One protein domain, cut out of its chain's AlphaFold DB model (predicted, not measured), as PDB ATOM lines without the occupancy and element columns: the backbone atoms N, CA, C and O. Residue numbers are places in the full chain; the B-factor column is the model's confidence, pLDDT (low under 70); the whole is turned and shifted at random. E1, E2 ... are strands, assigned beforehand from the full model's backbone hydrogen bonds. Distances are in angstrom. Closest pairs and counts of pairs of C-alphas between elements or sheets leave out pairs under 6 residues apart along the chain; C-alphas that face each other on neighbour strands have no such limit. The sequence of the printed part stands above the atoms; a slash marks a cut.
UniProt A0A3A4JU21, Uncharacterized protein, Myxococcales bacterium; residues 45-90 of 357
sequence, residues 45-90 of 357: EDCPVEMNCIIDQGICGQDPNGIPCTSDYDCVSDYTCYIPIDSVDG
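AT A GLANCE: This is residues 45 to 90 of the 357 residues of an uncharacterized protein of Myxococcales bacterium (UniProt A0A3A4JU21). With little regular structure, this is two small lobes, mostly loop, joined by a single run of chain near residues 63 to 66. The first lobe holds the hairpin E1 and E2, and the second holds E3 among loops. The printed part has 46 residues, with no named helix and three strands, E1, E2, E3 in that order; they hold only 10 residues, all strand by class, and E1 and E2 form an antiparallel sheet. It is loose, with a radius of gyration of the C-alphas of 12.2 A, and spans 31 by 24 by 19 A.

IN THESE COORDINATES: Find C-alpha 52 at (36.379, 46.924, 76.217), where E1, residues 52 to 54, begins and runs 6.1 A. E2, residues 59 to 61, runs 6.2 A. E3, residues 79 to 82, runs 9.1 A to C-alpha 82 at (30.132, 61.271, 85.959).

HOW THE PARTS SIT: Look at the hairpin E1 and E2, antiparallel at 127 degrees: N 52 and O 61 are 2.8 A apart, within hydrogen-bond range. E3 pairs with no named strand and is apart from E1 and E2.

THE WHOLE: The C-alphas farthest apart, of Gln 57 and Val 88, are 31.6 A apart. The printed part has no cut. The link E1 to E2 is tight; E2 to E3, 17 residues, is long, and in it residues 63 to 66 have pLDDT under 70.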
ATOM      1  N   GLU A  45      43.006  47.685  73.698       83.50
ATOM      2  CA  GLU A  45      43.406  47.709  72.281       83.50
ATOM      3  C   GLU A  45      43.299  46.346  71.573       83.50
ATOM      4  O   GLU A  45      43.347  46.289  70.346       83.50
ATOM      5  N   ASP A  46      43.186  45.249  72.331       87.75
ATOM      6  CA  ASP A  46      43.029  43.903  71.775       87.75
ATOM      7  C   ASP A  46      41.576  43.632  71.322       87.75
ATOM      8  O   ASP A  46      41.306  42.605  70.697       87.75
ATOM      9  N   CYS A  47      40.643  44.544  71.628       83.94
ATOM     10  CA  CYS A  47      39.216  44.412  71.353       83.94
ATOM     11  C   CYS A  47      38.758  45.186  70.098       83.94
ATOM     12  O   CYS A  47      39.391  46.164  69.697       83.94
ATOM     13  N   PRO A  48      37.652  44.763  69.448       85.62
ATOM     14  CA  PRO A  48      37.003  45.527  68.378       85.62
ATOM     15  C   PRO A  48      36.608  46.942  68.829       85.62
ATOM     16  O   PRO A  48      36.428  47.176  70.017       85.62
ATOM     17  N   VAL A  49      36.397  47.857  67.872       71.69
ATOM     18  CA  VAL A  49      36.214  49.323  68.054       71.69
ATOM     19  C   VAL A  49      34.993  49.738  68.913       71.69
ATOM     20  O   VAL A  49      34.709  50.916  69.057       71.69
ATOM     21  N   GLU A  50      34.279  48.793  69.518       71.50
ATOM     22  CA  GLU A  50      33.072  49.012  70.332       71.50
ATOM     23  C   GLU A  50      33.027  48.080  71.562       71.50
ATOM     24  O   GLU A  50      31.969  47.847  72.146       71.50
ATOM     25  N   MET A  51      34.163  47.479  71.934       77.94
ATOM     26  CA  MET A  51      34.265  46.571  73.076       77.94
ATOM     27  C   MET A  51      35.492  46.886  73.924       77.94
ATOM     28  O   MET A  51      36.571  47.182  73.408       77.94
ATOM     29  N   ASN A  52      35.337  46.720  75.232       79.69
ATOM     30  CA  ASN A  52      36.379  46.924  76.217       79.69
ATOM     31  C   ASN A  52      36.874  45.587  76.752       79.69
ATOM     32  O   ASN A  52      36.131  44.610  76.838       79.69
ATOM     33  N   CYS A  53      38.155  45.538  77.111       83.69
ATOM     34  CA  CYS A  53      38.694  44.353  77.755       83.69
ATOM     35  C   CYS A  53      38.260  44.338  79.220       83.69
ATOM     36  O   CYS A  53      38.750  45.149  80.005       83.69
ATOM     37  N   ILE A  54      37.378  43.412  79.591       83.50
ATOM     38  CA  ILE A  54      37.012  43.180  80.988       83.50
ATOM     39  C   ILE A  54      38.201  42.461  81.629       83.50
ATOM     40  O   ILE A  54      38.313  41.238  81.535       83.50
ATOM     41  N   ILE A  55      39.133  43.224  82.216       73.62
ATOM     42  CA  ILE A  55      40.455  42.732  82.657       73.62
ATOM     43  C   ILE A  55      40.329  41.523  83.598       73.62
ATOM     44  O   ILE A  55      41.107  40.577  83.483       73.62
ATOM     45  N   ASP A  56      39.306  41.506  84.455       73.44
ATOM     46  CA  ASP A  56      39.062  40.415  85.407       73.44
ATOM     47  C   ASP A  56      38.608  39.108  84.742       73.44
ATOM     48  O   ASP A  56      38.802  38.022  85.291       73.44
ATOM     49  N   GLN A  57      38.018  39.196  83.550       84.06
ATOM     50  CA  GLN A  57      37.535  38.047  82.781       84.06
ATOM     51  C   GLN A  57      38.448  37.710  81.594       84.06
ATOM     52  O   GLN A  57      38.354  36.617  81.036       84.06
ATOM     53  N   GLY A  58      39.344  38.627  81.214       88.12
ATOM     54  CA  GLY A  58      40.240  38.477  80.071       88.12
ATOM     55  C   GLY A  58      39.499  38.352  78.740       88.12
ATOM     56  O   GLY A  58      40.005  37.693  77.831       88.12
ATOM     57  N   ILE A  59      38.300  38.936  78.631       91.44
ATOM     58  CA  ILE A  59      37.455  38.890  77.431       91.44
ATOM     59  C   ILE A  59      36.946  40.281  77.053       91.44
ATOM     60  O   ILE A  59      36.686  41.125  77.910       91.44
ATOM     61  N   CYS A  60      36.807  40.510  75.751       84.25
ATOM     62  CA  CYS A  60      36.178  41.695  75.200       84.25
ATOM     63  C   CYS A  60      34.670  41.626  75.430       84.25
ATOM     64  O   CYS A  60      34.010  40.708  74.938       84.25
ATOM     65  N   GLY A  61      34.141  42.608  76.146       84.19
ATOM     66  CA  GLY A  61      32.714  42.815  76.347       84.19
ATOM     67  C   GLY A  61      32.387  44.298  76.245       84.19
ATOM     68  O   GLY A  61      33.278  45.146  76.244       84.19
ATOM     69  N   GLN A  62      31.110  44.637  76.133       78.38
ATOM     70  CA  GLN A  62      30.693  46.015  76.365       78.38
ATOM     71  C   GLN A  62      30.853  46.267  77.863       78.38
ATOM     72  O   GLN A  62      30.059  45.768  78.651       78.38
ATOM     73  N   ASP A  63      31.929  46.946  78.263       63.97
ATOM     74  CA  ASP A  63      32.030  47.470  79.621       63.97
ATOM     75  C   ASP A  63      31.219  48.767  79.649       63.97
ATOM     76  O   ASP A  63      31.656  49.757  79.047       63.97
ATOM     77  N   PRO A  64      30.042  48.784  80.292       60.19
ATOM     78  CA  PRO A  64      29.223  49.986  80.368       60.19
ATOM     79  C   PRO A  64      29.947  51.141  81.082       60.19
ATOM     80  O   PRO A  64      29.579  52.291  80.875       60.19
ATOM     81  N   ASN A  65      31.033  50.867  81.822       59.78
ATOM     82  CA  ASN A  65      31.822  51.874  82.540       59.78
ATOM     83  C   ASN A  65      32.908  52.570  81.702       59.78
ATOM     84  O   ASN A  65      33.601  53.466  82.191       59.78
ATOM     85  N   GLY A  66      33.127  52.134  80.458       67.00
ATOM     86  CA  GLY A  66      34.172  52.695  79.596       67.00
ATOM     87  C   GLY A  66      33.656  53.536  78.436       67.00
ATOM     88  O   GLY A  66      34.453  53.900  77.573       67.00
ATOM     89  N   ILE A  67      32.356  53.835  78.397       74.25
ATOM     90  CA  ILE A  67      31.788  54.770  77.428       74.25
ATOM     91  C   ILE A  67      32.111  56.189  77.922       74.25
ATOM     92  O   ILE A  67      31.669  56.559  79.016       74.25
ATOM     93  N   PRO A  68      32.918  56.976  77.182       86.25
ATOM     94  CA  PRO A  68      33.083  58.385  77.494       86.25
ATOM     95  C   PRO A  68      31.748  59.092  77.270       86.25
ATOM     96  O   PRO A  68      31.083  58.855  76.263       86.25
ATOM     97  N   CYS A  69      31.374  59.965  78.192       92.12
ATOM     98  CA  CYS A  69      30.105  60.680  78.142       92.12
ATOM     99  C   CYS A  69      30.325  62.184  78.307       92.12
ATOM    100  O   CYS A  69      31.317  62.625  78.883       92.12
ATOM    101  N   THR A  70      29.406  62.975  77.777       93.38
ATOM    102  CA  THR A  70      29.307  64.429  77.986       93.38
ATOM    103  C   THR A  70      27.961  64.818  78.598       93.38
ATOM    104  O   THR A  70      27.790  65.940  79.066       93.38
ATOM    105  N   SER A  71      27.010  63.882  78.608       90.69
ATOM    106  CA  SER A  71      25.730  63.958  79.301       90.69
ATOM    107  C   SER A  71      25.205  62.551  79.595       90.69
ATOM    108  O   SER A  71      25.684  61.574  79.015       90.69
ATOM    109  N   ASP A  72      24.175  62.444  80.431       87.44
ATOM    110  CA  ASP A  72      23.518  61.166  80.751       87.44
ATOM    111  C   ASP A  72      22.921  60.463  79.524       87.44
ATOM    112  O   ASP A  72      22.799  59.241  79.505       87.44
ATOM    113  N   TYR A  73      22.614  61.205  78.454       85.88
ATOM    114  CA  TYR A  73      22.122  60.634  77.196       85.88
ATOM    115  C   TYR A  73      23.167  59.798  76.449       85.88
ATOM    116  O   TYR A  73      22.801  59.002  75.582       85.88
ATOM    117  N   ASP A  74      24.451  59.973  76.766       84.44
ATOM    118  CA  ASP A  74      25.537  59.170  76.197       84.44
ATOM    119  C   ASP A  74      25.664  57.803  76.901       84.44
ATOM    120  O   ASP A  74      26.391  56.924  76.431       84.44
ATOM    121  N   CYS A  75      24.948  57.611  78.014       85.94
ATOM    122  CA  CYS A  75      24.976  56.410  78.833       85.94
ATOM    123  C   CYS A  75      23.781  55.481  78.559       85.94
ATOM    124  O   CYS A  75      22.714  55.880  78.093       85.94
ATOM    125  N   VAL A  76      23.973  54.185  78.829       82.31
ATOM    126  CA  VAL A  76      22.902  53.174  78.758       82.31
ATOM    127  C   VAL A  76      21.934  53.392  79.930       82.31
ATOM    128  O   VAL A  76      22.351  53.902  80.961       82.31
ATOM    129  N   SER A  77      20.669  52.982  79.791       74.94
ATOM    130  CA  SER A  77      19.505  53.370  80.616       74.94
ATOM    131  C   SER A  77      19.559  53.196  82.148       74.94
ATOM    132  O   SER A  77      18.579  53.539  82.792       74.94
ATOM    133  N   ASP A  78      20.661  52.731  82.735       80.88
ATOM    134  CA  ASP A  78      20.855  52.589  84.191       80.88
ATOM    135  C   ASP A  78      22.182  53.225  84.673       80.88
ATOM    136  O   ASP A  78      22.690  52.912  85.752       80.88
ATOM    137  N   TYR A  79      22.793  54.072  83.840       85.44
ATOM    138  CA  TYR A  79      24.086  54.703  84.091       85.44
ATOM    139  C   TYR A  79      23.971  56.223  83.975       85.44
ATOM    140  O   TYR A  79      23.313  56.738  83.074       85.44
ATOM    141  N   THR A  80      24.670  56.924  84.858       89.12
ATOM    142  CA  THR A  80      24.758  58.386  84.903       89.12
ATOM    143  C   THR A  80      26.151  58.815  84.461       89.12
ATOM    144  O   THR A  80      27.146  58.142  84.752       89.12
ATOM    145  N   CYS A  81      26.247  59.926  83.741       92.75
ATOM    146  CA  CYS A  81      27.517  60.465  83.299       92.75
ATOM    147  C   CYS A  81      28.217  61.203  84.443       92.75
ATOM    148  O   CYS A  81      27.851  62.319  84.806       92.75
ATOM    149  N   TYR A  82      29.277  60.608  84.985       91.50
ATOM    150  CA  TYR A  82      30.132  61.271  85.959       91.50
ATOM    151  C   TYR A  82      31.271  62.007  85.252       91.50
ATOM    152  O   TYR A  82      32.199  61.378  84.732       91.50
ATOM    153  N   ILE A  83      31.212  63.339  85.244       91.31
ATOM    154  CA  ILE A  83      32.273  64.215  84.729       91.31
ATOM    155  C   ILE A  83      33.106  64.712  85.921       91.31
ATOM    156  O   ILE A  83      32.596  65.490  86.727       91.31
ATOM    157  N   PRO A  84      34.378  64.293  86.061       86.31
ATOM    158  CA  PRO A  84      35.253  64.805  87.110       86.31
ATOM    159  C   PRO A  84      35.409  66.331  87.024       86.31
ATOM    160  O   PRO A  84      35.541  66.877  85.928       86.31
ATOM    161  N   ILE A  85      35.468  67.018  88.170       78.56
ATOM    162  CA  ILE A  85      35.658  68.485  88.242       78.56
ATOM    163  C   ILE A  85      36.974  68.923  87.570       78.56
ATOM    164  O   ILE A  85      37.086  70.036  87.062       78.56
ATOM    165  N   ASP A  86      37.975  68.044  87.539       81.38
ATOM    166  CA  ASP A  86      39.273  68.258  86.898       81.38
ATOM    167  C   ASP A  86      39.313  67.850  85.411       81.38
ATOM    168  O   ASP A  86      40.377  67.893  84.785       81.38
ATOM    169  N   SER A  87      38.167  67.493  84.819       88.56
ATOM    170  CA  SER A  87      38.063  67.160  83.398       88.56
ATOM    171  C   SER A  87      38.287  68.396  82.519       88.56
ATOM    172  O   SER A  87      37.467  69.310  82.443       88.56
ATOM    173  N   VAL A  88      39.428  68.428  81.824       86.19
ATOM    174  CA  VAL A  88      39.846  69.551  80.964       86.19
ATOM    175  C   VAL A  88      39.081  69.640  79.642       86.19
ATOM    176  O   VAL A  88      39.098  70.688  78.999       86.19
ATOM    177  N   ASP A  89      38.454  68.548  79.210       89.94
ATOM    178  CA  ASP A  89      37.735  68.442  77.938       89.94
ATOM    179  C   ASP A  89      36.218  68.271  78.113       89.94
ATOM    180  O   ASP A  89      35.500  68.166  77.118       89.94
ATOM    181  N   GLY A  90      35.730  68.294  79.360       88.94
ATOM    182  CA  GLY A  90      34.315  68.121  79.684       88.94
ATOM    183  C   GLY A  90      33.807  66.698  79.458       88.94
ATOM    184  O   GLY A  90      32.598  66.497  79.383       88.94
TER     185      GLY A  90